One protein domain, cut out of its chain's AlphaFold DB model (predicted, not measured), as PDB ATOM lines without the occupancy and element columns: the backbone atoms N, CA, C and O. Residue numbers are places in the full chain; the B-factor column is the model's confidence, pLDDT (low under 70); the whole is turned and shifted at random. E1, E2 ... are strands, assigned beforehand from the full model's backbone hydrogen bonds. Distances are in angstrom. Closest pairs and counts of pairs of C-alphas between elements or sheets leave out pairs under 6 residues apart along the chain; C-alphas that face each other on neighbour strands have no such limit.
ATOM      1  N   GLY A 191     165.650 156.035 160.125       90.12
ATOM      2  CA  GLY A 191     165.046 155.378 158.978       90.12
ATOM      3  C   GLY A 191     165.015 156.301 157.770       90.12
ATOM      4  O   GLY A 191     164.601 157.458 157.863       90.12
ATOM      5  N   ILE A 192     165.455 155.788 156.624       91.44
ATOM      6  CA  ILE A 192     165.500 156.562 155.393       91.44
ATOM      7  C   ILE A 192     164.135 156.454 154.716       91.44
ATOM      8  O   ILE A 192     163.707 155.383 154.279       91.44
ATOM      9  N   GLN A 193     163.444 157.590 154.650       91.69
ATOM     10  CA  GLN A 193     162.140 157.714 154.013       91.69
ATOM     11  C   GLN A 193     162.186 157.348 152.523       91.69
ATOM     12  O   GLN A 193     163.206 157.493 151.842       91.69
ATOM     13  N   ARG A 194     161.052 156.889 151.992       91.19
ATOM     14  CA  ARG A 194     160.980 156.389 150.620       91.19
ATOM     15  C   ARG A 194     160.728 157.531 149.638       91.19
ATOM     16  O   ARG A 194     159.646 158.112 149.615       91.19
ATOM     17  N   VAL A 195     161.714 157.781 148.781       94.56
ATOM     18  CA  VAL A 195     161.647 158.743 147.674       94.56
ATOM     19  C   VAL A 195     161.835 157.995 146.361       94.56
ATOM     20  O   VAL A 195     162.805 157.251 146.218       94.56
ATOM     21  N   LEU A 196     160.902 158.171 145.427       94.62
ATOM     22  CA  LEU A 196     160.879 157.490 144.136       94.62
ATOM     23  C   LEU A 196     160.654 158.476 142.991       94.62
ATOM     24  O   LEU A 196     160.008 159.512 143.148       94.62
ATOM     25  N   ALA A 197     161.124 158.082 141.815       95.56
ATOM     26  CA  ALA A 197     160.841 158.740 140.550       95.56
ATOM     27  C   ALA A 197     160.701 157.698 139.430       95.56
ATOM     28  O   ALA A 197     161.113 156.542 139.576       95.56
ATOM     29  N   ARG A 198     160.139 158.101 138.286       94.06
ATOM     30  CA  ARG A 198     160.079 157.249 137.092       94.06
ATOM     31  C   ARG A 198     161.485 157.080 136.519       94.06
ATOM     32  O   ARG A 198     162.283 158.014 136.514       94.06
ATOM     33  N   CYS A 199     161.782 155.896 135.993       92.50
ATOM     34  CA  CYS A 199     163.114 155.617 135.455       92.50
ATOM     35  C   CYS A 199     163.463 156.397 134.182       92.50
ATOM     36  O   CYS A 199     164.642 156.565 133.877       92.50
ATOM     37  N   ARG A 200     162.462 156.871 133.435       90.56
ATOM     38  CA  ARG A 200     162.652 157.551 132.151       90.56
ATOM     39  C   ARG A 200     161.771 158.781 132.025       90.56
ATOM     40  O   ARG A 200     160.645 158.789 132.522       90.56
ATOM     41  N   TYR A 201     162.292 159.781 131.327       90.19
ATOM     42  CA  TYR A 201     161.547 160.950 130.875       90.19
ATOM     43  C   TYR A 201     161.372 160.915 129.353       90.19
ATOM     44  O   TYR A 201     162.102 160.237 128.633       90.19
ATOM     45  N   THR A 202     160.404 161.668 128.856       89.00
ATOM     46  CA  THR A 202     160.051 161.804 127.449       89.00
ATOM     47  C   THR A 202     160.637 163.101 126.898       89.00
ATOM     48  O   THR A 202     160.496 164.170 127.494       89.00
ATOM     49  N   THR A 203     161.278 163.006 125.736       85.06
ATOM     50  CA  THR A 203     161.790 164.134 124.949       85.06
ATOM     51  C   THR A 203     161.184 164.124 123.551       85.06
ATOM     52  O   THR A 203     160.593 163.133 123.124       85.06
ATOM     53  N   ASN A 204     161.430 165.187 122.786       83.88
ATOM     54  CA  ASN A 204     161.073 165.248 121.366       83.88
ATOM     55  C   ASN A 204     161.796 164.195 120.499       83.88
ATOM     56  O   ASN A 204     161.390 163.971 119.363       83.88
ATOM     57  N   TYR A 205     162.853 163.556 121.012       81.94
ATOM     58  CA  TYR A 205     163.681 162.581 120.292       81.94
ATOM     59  C   TYR A 205     163.519 161.141 120.813       81.94
ATOM     60  O   TYR A 205     164.235 160.251 120.361       81.94
ATOM     61  N   GLY A 206     162.594 160.898 121.753       84.44
ATOM     62  CA  GLY A 206     162.372 159.594 122.390       84.44
ATOM     63  C   GLY A 206     162.487 159.639 123.916       84.44
ATOM     64  O   GLY A 206     162.348 160.700 124.530       84.44
ATOM     65  N   GLU A 207     162.729 158.486 124.542       86.25
ATOM     66  CA  GLU A 207     162.900 158.379 125.997       86.25
ATOM     67  C   GLU A 207     164.361 158.586 126.427       86.25
ATOM     68  O   GLU A 207     165.281 158.024 125.835       86.25
ATOM     69  N   GLY A 208     164.569 159.369 127.488       87.25
ATOM     70  CA  GLY A 208     165.862 159.558 128.149       87.25
ATOM     71  C   GLY A 208     165.893 158.918 129.537       87.25
ATOM     72  O   GLY A 208     164.860 158.792 130.198       87.25
ATOM     73  N   ALA A 209     167.081 158.514 129.993       90.25
ATOM     74  CA  ALA A 209     167.273 157.956 131.332       90.25
ATOM     75  C   ALA A 209     167.177 159.050 132.408       90.25
ATOM     76  O   ALA A 209     167.833 160.084 132.303       90.25
ATOM     77  N   ASN A 210     166.381 158.817 133.455       92.75
ATOM     78  CA  ASN A 210     166.251 159.743 134.577       92.75
ATOM     79  C   ASN A 210     167.399 159.576 135.589       92.75
ATOM     80  O   ASN A 210     168.004 158.508 135.721       92.75
ATOM     81  N   THR A 211     167.652 160.639 136.349       94.31
ATOM     82  CA  THR A 211     168.494 160.633 137.543       94.31
ATOM     83  C   THR A 211     167.710 161.253 138.691       94.31
ATOM     84  O   THR A 211     167.229 162.378 138.566       94.31
ATOM     85  N   LEU A 212     167.581 160.515 139.792       97.00
ATOM     86  CA  LEU A 212     167.020 160.990 141.053       97.00
ATOM     87  C   LEU A 212     168.161 161.206 142.042       97.00
ATOM     88  O   LEU A 212     168.879 160.262 142.367       97.00
ATOM     89  N   THR A 213     168.289 162.422 142.556       97.94
ATOM     90  CA  THR A 213     169.223 162.748 143.635       97.94
ATOM     91  C   THR A 213     168.432 163.085 144.888       97.94
ATOM     92  O   THR A 213     167.489 163.871 144.825       97.94
ATOM     93  N   VAL A 214     168.806 162.487 146.016       97.44
ATOM     94  CA  VAL A 214     168.169 162.686 147.320       97.44
ATOM     95  C   VAL A 214     169.246 163.003 148.343       97.44
ATOM     96  O   VAL A 214     170.145 162.191 148.547       97.44
ATOM     97  N   ARG A 215     169.154 164.152 149.010       97.00
ATOM     98  CA  ARG A 215     170.013 164.496 150.147       97.00
ATOM     99  C   ARG A 215     169.189 164.402 151.419       97.00
ATOM    100  O   ARG A 215     168.317 165.230 151.677       97.00
ATOM    101  N   SER A 216     169.453 163.357 152.188       93.81
ATOM    102  CA  SER A 216     168.828 163.093 153.476       93.81
ATOM    103  C   SER A 216     169.685 163.695 154.581       93.81
ATOM    104  O   SER A 216     170.862 163.361 154.703       93.81
ATOM    105  N   HIS A 217     169.091 164.582 155.372       90.50
ATOM    106  CA  HIS A 217     169.757 165.245 156.488       90.50
ATOM    107  C   HIS A 217     169.313 164.622 157.805       90.50
ATOM    108  O   HIS A 217     168.138 164.307 157.995       90.50
ATOM    109  N   PHE A 218     170.258 164.443 158.716       91.06
ATOM    110  CA  PHE A 218     169.976 164.036 160.085       91.06
ATOM    111  C   PHE A 218     170.998 164.667 161.024       91.06
ATOM    112  O   PHE A 218     172.126 164.960 160.634       91.06
ATOM    113  N   ARG A 219     170.591 164.891 162.273       92.06
ATOM    114  CA  ARG A 219     171.403 165.600 163.259       92.06
ATOM    115  C   ARG A 219     171.711 164.711 164.456       92.06
ATOM    116  O   ARG A 219     170.803 164.098 165.022       92.06
ATOM    117  N   LEU A 220     172.980 164.672 164.849       94.50
ATOM    118  CA  LEU A 220     173.449 164.115 166.118       94.50
ATOM    119  C   LEU A 220     173.711 165.255 167.110       94.50
ATOM    120  O   LEU A 220     173.925 166.387 166.668       94.50
ATOM    121  N   PRO A 221     173.667 165.011 168.433       93.19
ATOM    122  CA  PRO A 221     174.032 166.037 169.403       93.19
ATOM    123  C   PRO A 221     175.403 166.638 169.080       93.19
ATOM    124  O   PRO A 221     176.298 165.937 168.607       93.19
ATOM    125  N   ASP A 222     175.577 167.938 169.309       92.50
ATOM    126  CA  ASP A 222     176.829 168.617 168.953       92.50
ATOM    127  C   ASP A 222     178.018 168.088 169.789       92.50
ATOM    128  O   ASP A 222     179.163 168.139 169.354       92.50
ATOM    129  N   ASP A 223     177.737 167.544 170.976       90.00
ATOM    130  CA  ASP A 223     178.692 166.982 171.932       90.00
ATOM    131  C   ASP A 223     178.812 165.448 171.860       90.00
ATOM    132  O   ASP A 223     179.294 164.815 172.799       90.00
ATOM    133  N   VAL A 224     178.318 164.842 170.780       92.19
ATOM    134  CA  VAL A 224     178.251 163.388 170.631       92.19
ATOM    135  C   VAL A 224     179.638 162.736 170.614       92.19
ATOM    136  O   VAL A 224     180.532 163.162 169.885       92.19
ATOM    137  N   ASP A 225     179.787 161.631 171.344       91.50
ATOM    138  CA  ASP A 225     180.892 160.686 171.173       91.50
ATOM    139  C   ASP A 225     180.347 159.351 170.652       91.50
ATOM    140  O   ASP A 225     179.715 158.568 171.373       91.50
ATOM    141  N   ILE A 226     180.551 159.106 169.358       95.25
ATOM    142  CA  ILE A 226     180.002 157.946 168.656       95.25
ATOM    143  C   ILE A 226     180.790 156.699 169.053       95.25
ATOM    144  O   ILE A 226     182.002 156.604 168.862       95.25
ATOM    145  N   LYS A 227     180.092 155.690 169.571       92.56
ATOM    146  CA  LYS A 227     180.686 154.418 169.996       92.56
ATOM    147  C   LYS A 227     180.595 153.359 168.904       92.56
ATOM    148  O   LYS A 227     181.560 152.635 168.683       92.56
ATOM    149  N   LYS A 228     179.458 153.293 168.205       96.25
ATOM    150  CA  LYS A 228     179.199 152.337 167.120       96.25
ATOM    151  C   LYS A 228     178.176 152.905 166.144       96.25
ATOM    152  O   LYS A 228     177.205 153.515 166.581       96.25
ATOM    153  N   ALA A 229     178.343 152.657 164.851       97.75
ATOM    154  CA  ALA A 229     177.327 152.987 163.860       97.75
ATOM    155  C   ALA A 229     177.361 152.006 162.686       97.75
ATOM    156  O   ALA A 229     178.434 151.572 162.282       97.75
ATOM    157  N   ASP A 230     176.195 151.676 162.142       97.44
ATOM    158  CA  ASP A 230     176.051 150.856 160.937       97.44
ATOM    159  C   ASP A 230     174.937 151.425 160.040       97.44
ATOM    160  O   ASP A 230     174.098 152.212 160.491       97.44
ATOM    161  N   ILE A 231     174.937 151.063 158.757       96.00
ATOM    162  CA  ILE A 231     173.913 151.508 157.806       96.00
ATOM    163  C   ILE A 231     173.552 150.407 156.810       96.00
ATOM    164  O   ILE A 231     174.414 149.716 156.270       96.00
ATOM    165  N   GLN A 232     172.256 150.265 156.548       93.38
ATOM    166  CA  GLN A 232     171.690 149.445 155.486       93.38
ATOM    167  C   GLN A 232     171.137 150.368 154.400       93.38
ATOM    168  O   GLN A 232     170.293 151.219 154.677       93.38
ATOM    169  N   LEU A 233     171.574 150.179 153.156       93.00
ATOM    170  CA  LEU A 233     171.142 150.957 151.994       93.00
ATOM    171  C   LEU A 233     170.504 150.020 150.970       93.00
ATOM    172  O   LEU A 233     171.192 149.243 150.310       93.00
ATOM    173  N   ALA A 234     169.178 150.065 150.852       87.50
ATOM    174  CA  ALA A 234     168.420 149.170 149.989       87.50
ATOM    175  C   ALA A 234     167.994 149.864 148.687       87.50
ATOM    176  O   ALA A 234     167.418 150.954 148.690       87.50
ATOM    177  N   GLU A 235     168.214 149.185 147.564       84.94
ATOM    178  CA  GLU A 235     167.827 149.655 146.231       84.94
ATOM    179  C   GLU A 235     166.410 149.214 145.869       84.94
ATOM    180  O   GLU A 235     165.990 148.098 146.188       84.94
ATOM    181  N   ARG A 236     165.667 150.069 145.155       84.81
ATOM    182  CA  ARG A 236     164.299 149.765 144.714       84.81
ATOM    183  C   ARG A 236     164.236 148.587 143.746       84.81
ATOM    184  O   ARG A 236     163.277 147.814 143.793       84.81
ATOM    185  N   THR A 237     165.205 148.492 142.843       82.38
ATOM    186  CA  THR A 237     165.230 147.507 141.763       82.38
ATOM    187  C   THR A 237     166.659 147.205 141.333       82.38
ATOM    188  O   THR A 237     167.494 148.099 141.332       82.38
ATOM    189  N   GLY A 238     166.925 145.974 140.890       82.88
ATOM    190  CA  GLY A 238     168.232 145.592 140.340       82.88
ATOM    191  C   GLY A 238     168.541 146.198 138.963       82.88
ATOM    192  O   GLY A 238     169.603 145.937 138.410       82.88
ATOM    193  N   TYR A 239     167.617 146.976 138.385       86.00
ATOM    194  CA  TYR A 239     167.817 147.689 137.116       86.00
ATOM    195  C   TYR A 239     168.291 149.139 137.292       86.00
ATOM    196  O   TYR A 239     168.486 149.831 136.294       86.00
ATOM    197  N   GLN A 240     168.438 149.618 138.530       90.12
ATOM    198  CA  GLN A 240     168.986 150.943 138.808       90.12
ATOM    199  C   GLN A 240     170.471 150.838 139.168       90.12
ATOM    200  O   GLN A 240     170.937 149.820 139.667       90.12
ATOM    201  N   THR A 241     171.210 151.913 138.935       90.31
ATOM    202  CA  THR A 241     172.534 152.139 139.510       90.31
ATOM    203  C   THR A 241     172.371 153.111 140.667       90.31
ATOM    204  O   THR A 241     171.787 154.180 140.473       90.31
ATOM    205  N   SER A 242     172.878 152.753 141.845       93.25
ATOM    206  CA  SER A 242     172.841 153.621 143.024       93.25
ATOM    207  C   SER A 242     174.251 153.977 143.477       93.25
ATOM    208  O   SER A 242     175.141 153.129 143.518       93.25
ATOM    209  N   SER A 243     174.444 155.238 143.842       94.94
ATOM    210  CA  SER A 243     175.654 155.741 144.484       94.94
ATOM    211  C   SER A 243     175.255 156.504 145.736       94.94
ATOM    212  O   SER A 243     174.297 157.278 145.703       94.94
ATOM    213  N   PHE A 244     175.977 156.270 146.826       96.88
ATOM    214  CA  PHE A 244     175.738 156.920 148.103       96.88
ATOM    215  C   PHE A 244     177.008 157.636 148.560       96.88
ATOM    216  O   PHE A 244     178.119 157.164 148.322       96.88
ATOM    217  N   ASP A 245     176.831 158.772 149.216       97.62
ATOM    218  CA  ASP A 245     177.886 159.559 149.839       97.62
ATOM    219  C   ASP A 245     177.399 160.025 151.210       97.62
ATOM    220  O   ASP A 245     176.368 160.691 151.303       97.62
ATOM    221  N   LEU A 246     178.100 159.635 152.271       97.75
ATOM    222  CA  LEU A 246     177.817 160.055 153.638       97.75
ATOM    223  C   LEU A 246     178.932 160.989 154.099       97.75
ATOM    224  O   LEU A 246     180.056 160.542 154.310       97.75
ATOM    225  N   ASN A 247     178.628 162.281 154.237       96.88
ATOM    226  CA  ASN A 247     179.595 163.316 154.620       96.88
ATOM    227  C   ASN A 247     180.906 163.293 153.797       96.88
ATOM    228  O   ASN A 247     181.986 163.519 154.340       96.88
ATOM    229  N   GLY A 248     180.838 163.017 152.489       95.62
ATOM    230  CA  GLY A 248     182.012 162.917 151.612       95.62
ATOM    231  C   GLY A 248     182.647 161.523 151.530       95.62
ATOM    232  O   GLY A 248     183.638 161.349 150.815       95.62
ATOM    233  N   HIS A 249     182.109 160.529 152.244       97.19
ATOM    234  CA  HIS A 249     182.533 159.133 152.156       97.19
ATOM    235  C   HIS A 249     181.609 158.338 151.233       97.19
ATOM    236  O   HIS A 249     180.429 158.138 151.529       97.19
ATOM    237  N   SER A 250     182.160 157.821 150.133       96.50
ATOM    238  CA  SER A 250     181.389 157.020 149.181       96.50
ATOM    239  C   SER A 250     181.029 155.641 149.742       96.50
ATOM    240  O   SER A 250     181.872 154.922 150.280       96.50
ATOM    241  N   LEU A 251     179.766 155.264 149.564       95.75
ATOM    242  CA  LEU A 251     179.168 154.003 149.978       95.75
ATOM    243  C   LEU A 251     178.478 153.327 148.781       95.75
ATOM    244  O   LEU A 251     177.875 153.977 147.923       95.75
ATOM    245  N   GLY A 252     178.541 151.996 148.740       92.81
ATOM    246  CA  GLY A 252     177.719 151.178 147.845       92.81
ATOM    247  C   GLY A 252     176.363 150.833 148.464       92.81
ATOM    248  O   GLY A 252     176.151 151.027 149.660       92.81
ATOM    249  N   ALA A 253     175.453 150.270 147.670       91.56
ATOM    250  CA  ALA A 253     174.258 149.625 148.211       91.56
ATOM    251  C   ALA A 253     174.625 148.415 149.094       91.56
ATOM    252  O   ALA A 253     175.641 147.756 148.868       91.56
ATOM    253  N   GLY A 254     173.774 148.096 150.068       91.88
ATOM    254  CA  GLY A 254     173.949 146.974 150.990       91.88
ATOM    255  C   GLY A 254     174.201 147.395 152.436       91.88
ATOM    256  O   GLY A 254     173.898 148.520 152.835       91.88
ATOM    257  N   TYR A 255     174.714 146.445 153.221       93.94
ATOM    258  CA  TYR A 255     175.008 146.619 154.639       93.94
ATOM    259  C   TYR A 255     176.457 147.058 154.848       93.94
ATOM    260  O   TYR A 255     177.378 146.386 154.382       93.94
ATOM    261  N   HIS A 256     176.655 148.124 155.616       96.19
ATOM    262  CA  HIS A 256     177.960 148.590 156.078       96.19
ATOM    263  C   HIS A 256     177.970 148.543 157.601       96.19
ATOM    264  O   HIS A 256     177.264 149.305 158.258       96.19
ATOM    265  N   SER A 257     178.746 147.614 158.159       95.12
ATOM    266  CA  SER A 257     178.730 147.294 159.592       95.12
ATOM    267  C   SER A 257     179.439 148.310 160.484       95.12
ATOM    268  O   SER A 257     179.295 148.226 161.702       95.12
ATOM    269  N   ASP A 258     180.241 149.194 159.891       96.31
ATOM    270  CA  ASP A 258     180.959 150.244 160.602       96.31
ATOM    271  C   ASP A 258     181.059 151.499 159.734       96.31
ATOM    272  O   ASP A 258     181.702 151.498 158.683       96.31
ATOM    273  N   ILE A 259     180.379 152.553 160.171       97.38
ATOM    274  CA  ILE A 259     180.425 153.892 159.571       97.38
ATOM    275  C   ILE A 259     180.676 154.971 160.627       97.38
ATOM    276  O   ILE A 259     180.356 156.138 160.406       97.38
ATOM    277  N   LYS A 260     181.197 154.593 161.804       96.56
ATOM    278  CA  LYS A 260     181.392 155.523 162.924       96.56
ATOM    279  C   LYS A 260     182.186 156.760 162.497       96.56
ATOM    280  O   LYS A 260     181.772 157.875 162.801       96.56
ATOM    281  N   ASP A 261     183.278 156.555 161.767       96.75
ATOM    282  CA  ASP A 261     184.200 157.626 161.375       96.75
ATOM    283  C   ASP A 261     183.656 158.514 160.244       96.75
ATOM    284  O   ASP A 261     184.280 159.513 159.892       96.75
ATOM    285  N   TYR A 262     182.499 158.172 159.664       97.38
ATOM    286  CA  TYR A 262     181.851 158.979 158.621       97.38
ATOM    287  C   TYR A 262     180.878 159.991 159.227       97.38
ATOM    288  O   TYR A 262     180.365 160.862 158.529       97.38
ATOM    289  N   LEU A 263     180.584 159.859 160.519       97.56
ATOM    290  CA  LEU A 263     179.601 160.648 161.241       97.56
ATOM    291  C   LEU A 263     180.288 161.679 162.136       97.56
ATOM    292  O   LEU A 263     181.373 161.457 162.668       97.56
ATOM    293  N   THR A 264     179.626 162.815 162.328       96.00
ATOM    294  CA  THR A 264     180.118 163.913 163.170       96.00
ATOM    295  C   THR A 264     179.010 164.455 164.071       96.00
ATOM    296  O   THR A 264     177.825 164.211 163.829       96.00
ATOM    297  N   GLY A 265     179.382 165.175 165.133       95.56
ATOM    298  CA  GLY A 265     178.419 165.941 165.929       95.56
ATOM    299  C   GLY A 265     177.766 167.048 165.108       95.56
ATOM    300  O   GLY A 265     178.415 167.674 164.272       95.56
ATOM    301  N   GLY A 266     176.474 167.286 165.343       94.38
ATOM    302  CA  GLY A 266     175.682 168.219 164.551       94.38
ATOM    303  C   GLY A 266     175.133 167.593 163.265       94.38
ATOM    304  O   GLY A 266     174.609 166.474 163.273       94.38
ATOM    305  N   ASP A 267     175.160 168.353 162.172       93.56
ATOM    306  CA  ASP A 267     174.473 167.999 160.927       93.56
ATOM    307  C   ASP A 267     175.275 166.987 160.096       93.56
ATOM    308  O   ASP A 267     176.463 167.159 159.838       93.56
ATOM    309  N   ASN A 268     174.593 165.945 159.631       95.69
ATOM    310  CA  ASN A 268     175.136 164.898 158.777       95.69
ATOM    311  C   ASN A 268     174.255 164.755 157.530       95.69
ATOM    312  O   ASN A 268     173.030 164.912 157.593       95.69
ATOM    313  N   VAL A 269     174.875 164.450 156.389       95.75
ATOM    314  CA  VAL A 269     174.201 164.398 155.088       95.75
ATOM    315  C   VAL A 269     174.527 163.101 154.368       95.75
ATOM    316  O   VAL A 269     175.682 162.833 154.047       95.75
ATOM    317  N   LEU A 270     173.483 162.339 154.047       97.00
ATOM    318  CA  LEU A 270     173.539 161.219 153.119       97.00
ATOM    319  C   LEU A 270     173.000 161.668 151.759       97.00
ATOM    320  O   LEU A 270     171.808 161.939 151.613       97.00
ATOM    321  N   THR A 271     173.862 161.718 150.752       97.62
ATOM    322  CA  THR A 271     173.481 161.966 149.361       97.62
ATOM    323  C   THR A 271     173.370 160.641 148.621       97.62
ATOM    324  O   THR A 271     174.353 159.924 148.483       97.62
ATOM    325  N   ALA A 272     172.187 160.326 148.106       97.00
ATOM    326  CA  ALA A 272     171.966 159.202 147.209       97.00
ATOM    327  C   ALA A 272     171.679 159.694 145.794       97.00
ATOM    328  O   ALA A 272     170.878 160.607 145.593       97.00
ATOM    329  N   THR A 273     172.299 159.055 144.811       96.88
ATOM    330  CA  THR A 273     172.021 159.265 143.391       96.88
ATOM    331  C   THR A 273     171.614 157.944 142.767       96.88
ATOM    332  O   THR A 273     172.352 156.964 142.828       96.88
ATOM    333  N   PHE A 274     170.439 157.936 142.152       95.19
ATOM    334  CA  PHE A 274     169.858 156.789 141.477       95.19
ATOM    335  C   PHE A 274     169.711 157.104 139.993       95.19
ATOM    336  O   PHE A 274     169.092 158.102 139.622       95.19
ATOM    337  N   SER A 275     170.238 156.244 139.136       91.56
ATOM    338  CA  SER A 275     170.149 156.386 137.682       91.56
ATOM    339  C   SER A 275     169.806 155.060 137.018       91.56
ATOM    340  O   SER A 275     169.891 154.001 137.633       91.56
ATOM    341  N   THR A 276     169.441 155.099 135.742       85.56
ATOM    342  CA  THR A 276     169.298 153.895 134.909       85.56
ATOM    343  C   THR A 276     170.167 153.998 133.670       85.56
ATOM    344  O   THR A 276     170.523 155.097 133.244       85.56
ATOM    345  N   SER A 277     170.540 152.855 133.096       75.50
ATOM    346  CA  SER A 277     171.261 152.811 131.827       75.50
ATOM    347  C   SER A 277     170.301 152.927 130.638       75.50
ATOM    348  O   SER A 277     169.137 152.517 130.691       75.50
ATOM    349  N   TYR A 278     170.796 153.489 129.533       59.12
ATOM    350  CA  TYR A 278     170.077 153.508 128.260       59.12
ATOM    351  C   TYR A 278     169.832 152.059 127.796       59.12
ATOM    352  O   TYR A 278     170.785 151.330 127.531       59.12
ATOM    353  N   GLY A 279     168.563 151.633 127.725       56.53
ATOM    354  CA  GLY A 279     168.154 150.325 127.183       56.53
ATOM    355  C   GLY A 279     167.447 149.360 128.147       56.53
ATOM    356  O   GLY A 279     166.957 148.326 127.701       56.53
ATOM    357  N   THR A 280     167.328 149.655 129.447       61.03
ATOM    358  CA  THR A 280     166.585 148.775 130.376       61.03
ATOM    359  C   THR A 280     165.090 149.104 130.380       61.03
ATOM    360  O   THR A 280     164.654 149.988 131.121       61.03
ATOM    361  N   ASP A 281     164.289 148.445 129.539       62.22
ATOM    362  CA  ASP A 281     162.830 148.687 129.441       62.22
ATOM    363  C   ASP A 281     162.042 148.209 130.679       62.22
ATOM    364  O   ASP A 281     160.885 148.573 130.879       62.22
ATOM    365  N   ASN A 282     162.690 147.451 131.568       72.94
ATOM    366  CA  ASN A 282     162.056 146.809 132.724       72.94
ATOM    367  C   ASN A 282     162.029 147.672 134.003       72.94
ATOM    368  O   ASN A 282     161.554 147.212 135.042       72.94
ATOM    369  N   CYS A 283     162.542 148.907 133.970       85.31
ATOM    370  CA  CYS A 283     162.561 149.785 135.141       85.31
ATOM    371  C   CYS A 283     161.300 150.663 135.203       85.31
ATOM    372  O   CYS A 283     161.110 151.567 134.381       85.31
ATOM    373  N   TYR A 284     160.435 150.415 136.197       88.12
ATOM    374  CA  TYR A 284     159.274 151.275 136.454       88.12
ATOM    375  C   TYR A 284     159.642 152.496 137.319       88.12
ATOM    376  O   TYR A 284     159.502 153.644 136.890       88.12
ATOM    377  N   GLU A 285     160.193 152.242 138.504       91.19
ATOM    378  CA  GLU A 285     160.610 153.246 139.488       91.19
ATOM    379  C   GLU A 285     162.070 153.041 139.884       91.19
ATOM    380  O   GLU A 285     162.528 151.901 139.987       91.19
ATOM    381  N   LEU A 286     162.749 154.145 140.182       92.94
ATOM    382  CA  LEU A 286     164.057 154.164 140.829       92.94
ATOM    383  C   LEU A 286     163.989 154.956 142.140       92.94
ATOM    384  O   LEU A 286     163.115 155.812 142.304       92.94
ATOM    385  N   GLY A 287     164.886 154.649 143.076       93.62
ATOM    386  CA  GLY A 287     164.973 155.308 144.382       93.62
ATOM    387  C   GLY A 287     165.319 154.357 145.524       93.62
ATOM    388  O   GLY A 287     165.833 153.253 145.303       93.62
ATOM    389  N   TYR A 288     165.006 154.776 146.751       90.12
ATOM    390  CA  TYR A 288     165.185 153.952 147.948       90.12
ATOM    391  C   TYR A 288     164.157 152.811 148.013       90.12
ATOM    392  O   TYR A 288     162.959 153.012 147.782       90.12
ATOM    393  N   ALA A 289     164.602 151.613 148.398       80.81
ATOM    394  CA  ALA A 289     163.712 150.562 148.888       80.81
ATOM    395  C   ALA A 289     163.441 150.694 150.393       80.81
ATOM    396  O   ALA A 289     164.202 151.304 151.147       80.81
ATOM    397  N   SER A 290     162.357 150.042 150.829       73.38
ATOM    398  CA  SER A 290     162.095 149.758 152.242       73.38
ATOM    399  C   SER A 290     163.258 148.981 152.865       73.38
ATOM    400  O   SER A 290     163.758 148.042 152.241       73.38
ATOM    401  N   GLY A 291     163.626 149.325 154.098       74.38
ATOM    402  CA  GLY A 291     164.740 148.710 154.828       74.38
ATOM    403  C   GLY A 291     166.023 149.543 154.831       74.38
ATOM    404  O   GLY A 291     166.969 149.184 155.524       74.38
ATOM    405  N   SER A 292     166.053 150.670 154.109       88.12
ATOM    406  CA  SER A 292     167.158 151.628 154.210       88.12
ATOM    407  C   SER A 292     167.115 152.337 155.569       88.12
ATOM    408  O   SER A 292     166.143 153.028 155.879       88.12
ATOM    409  N   MET A 293     168.135 152.150 156.401       92.06
ATOM    410  CA  MET A 293     168.192 152.710 157.754       92.06
ATOM    411  C   MET A 293     169.622 152.784 158.273       92.06
ATOM    412  O   MET A 293     170.466 151.980 157.890       92.06
ATOM    413  N   MET A 294     169.864 153.700 159.201       94.94
ATOM    414  CA  MET A 294     171.130 153.836 159.911       94.94
ATOM    415  C   MET A 294     170.915 153.651 161.411       94.94
ATOM    416  O   MET A 294     169.944 154.163 161.969       94.94
ATOM    417  N   TYR A 295     171.824 152.938 162.063       96.25
ATOM    418  CA  TYR A 295     171.892 152.808 163.513       96.25
ATOM    419  C   TYR A 295     173.112 153.556 164.041       96.25
ATOM    420  O   TYR A 295     174.201 153.431 163.484       96.25
ATOM    421  N   VAL A 296     172.940 154.296 165.135       97.31
ATOM    422  CA  VAL A 296     174.037 154.990 165.821       97.31
ATOM    423  C   VAL A 296     173.901 154.779 167.324       97.31
ATOM    424  O   VAL A 296     172.831 154.984 167.891       97.31
ATOM    425  N   ASN A 297     174.990 154.392 167.978       95.50
ATOM    426  CA  ASN A 297     175.147 154.338 169.425       95.50
ATOM    427  C   ASN A 297     176.229 155.321 169.853       95.50
ATOM    428  O   ASN A 297     177.320 155.333 169.278       95.50
ATOM    429  N   TYR A 298     175.924 156.143 170.849       92.62
ATOM    430  CA  TYR A 298     176.780 157.253 171.242       92.62
ATOM    431  C   TYR A 298     176.548 157.681 172.690       92.62
ATOM    432  O   TYR A 298     175.473 157.425 173.243       92.62
ATOM    433  N   SER A 299     177.533 158.363 173.282       88.06
ATOM    434  CA  SER A 299     177.349 159.124 174.522       88.06
ATOM    435  C   SER A 299     177.160 160.618 174.245       88.06
ATOM    436  O   SER A 299     177.612 161.142 173.228       88.06
ATOM    437  N   THR A 300     176.398 161.292 175.106       87.25
ATOM    438  CA  THR A 300     176.110 162.737 175.050       87.25
ATOM    439  C   THR A 300     175.706 163.228 176.442       87.25
ATOM    440  O   THR A 300     175.275 162.438 177.285       87.25
ATOM    441  N   ASN A 301     175.814 164.535 176.675       80.50
ATOM    442  CA  ASN A 301     175.276 165.237 177.835       80.50
ATOM    443  C   ASN A 301     174.022 166.082 177.542       80.50
ATOM    444  O   ASN A 301     173.511 166.763 178.437       80.50
ATOM    445  N   THR A 302     173.501 166.038 176.312       83.38
ATOM    446  CA  THR A 302     172.309 166.793 175.906       83.38
ATOM    447  C   THR A 302     171.073 166.307 176.665       83.38
ATOM    448  O   THR A 302     170.641 165.176 176.487       83.38
ATOM    449  N   THR A 303     170.448 167.154 177.484       71.50
ATOM    450  CA  THR A 303     169.203 166.812 178.211       71.50
ATOM    451  C   THR A 303     167.937 167.376 177.561       71.50
ATOM    452  O   THR A 303     166.829 167.108 178.023       71.50
ATOM    453  N   ASP A 304     168.068 168.136 176.469       80.94
ATOM    454  CA  ASP A 304     166.921 168.644 175.718       80.94
ATOM    455  C   ASP A 304     166.233 167.507 174.950       80.94
ATOM    456  O   ASP A 304     166.634 167.129 173.847       80.94
ATOM    457  N   SER A 305     165.158 166.974 175.533       79.81
ATOM    458  CA  SER A 305     164.363 165.885 174.958       79.81
ATOM    459  C   SER A 305     163.807 166.209 173.566       79.81
ATOM    460  O   SER A 305     163.590 165.290 172.777       79.81
ATOM    461  N   ARG A 306     163.655 167.497 173.213       82.75
ATOM    462  CA  ARG A 306     163.191 167.942 171.885       82.75
ATOM    463  C   ARG A 306     164.163 167.583 170.765       82.75
ATOM    464  O   ARG A 306     163.761 167.559 169.606       82.75
ATOM    465  N   PHE A 307     165.433 167.327 171.083       86.31
ATOM    466  CA  PHE A 307     166.411 166.848 170.106       86.31
ATOM    467  C   PHE A 307     166.084 165.424 169.626       86.31
ATOM    468  O   PHE A 307     166.333 165.058 168.480       86.31
TER     469      PHE A 307
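This is residues 191 to 307 of the 715 residues of an uncharacterized protein of Thermococcus celer Vu 13 = JCM 8558 (UniProt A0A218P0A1). The model is a long, loose strand sandwich, only partly face to face: the four-strand sheet of E4, E9, E6 and E7 makes one layer, and the small pair E1 and E10 covers part of it. Lengthwise beyond that pair, the sheet of E8, E5 and E11 reaches one end of the rod, while the hairpin E2 and E3 makes the other end. The printed part has 117 residues, no named helix and eleven named strands, E1 to E11 in order along the chain; the class is all strand. The sheet orders are E4, E9, E6, E7; E8, E5, E11; E1, E10; and E2, E3, all antiparallel. The whole is loose, with a radius of gyration of the C-alphas of 16.9 A, and spans 58 by 26 by 23 A.

In the largest sheet, E4, residues 211 to 220, is an edge strand and the neighbour of E9, residues 266 to 275, at 163 degrees, with N 214 and O 272 2.8 A apart. E6, residues 241 to 246, is the other neighbour of E9, with N 243 and O 273 2.9 A apart. E6 forms a hairpin with the edge strand E7, residues 249 to 251, where N 246 and O 249 are 2.9 A apart. E1, residues 194 to 198, and E10, residues 285 to 287, are antiparallel at 138 degrees, with N 286 and O 197 3.0 A apart. This pair and the four-strand sheet form a sandwich, two sheets face to face, 9.8 A centre to centre where they face each other. The closest C-alphas of E9 and E10 are those of Phe 274 and Gly 287, 5.9 A apart. E5, residues 225 to 233, bends by 59 degrees at residue 228. It is the inner strand between E11, residues 293 to 300, with N 230 and O 295 3.0 A apart, and E8, residues 254 to 256, with N 233 and O 254 2.9 A apart. E1 runs on into E2, residues 200 to 203, at 37 degrees. E2 forms a hairpin with E3, residues 206 to 209, where N 201 and O 208 are 3.0 A apart, and E3 runs on into E4 at 27 degrees.

E1 begins at C-alpha 194 (160.980, 156.389, 150.620). E4 measures 29.2 A from first to last C-alpha and begins at C-alpha 211 (168.494, 160.633, 137.543); E9 measures 29.9 A, E5 23.6 A and E6 17.0 A. E11 measures 21.5 A and ends at C-alpha 300 (176.110, 162.737, 175.050).

The two C-alphas farthest apart, those of Tyr 205 and Asn 301, are 58.8 A apart. The printed part has no cut and no long link. Its mean pLDDT is 90.1; residues 278 to 281 are under 70.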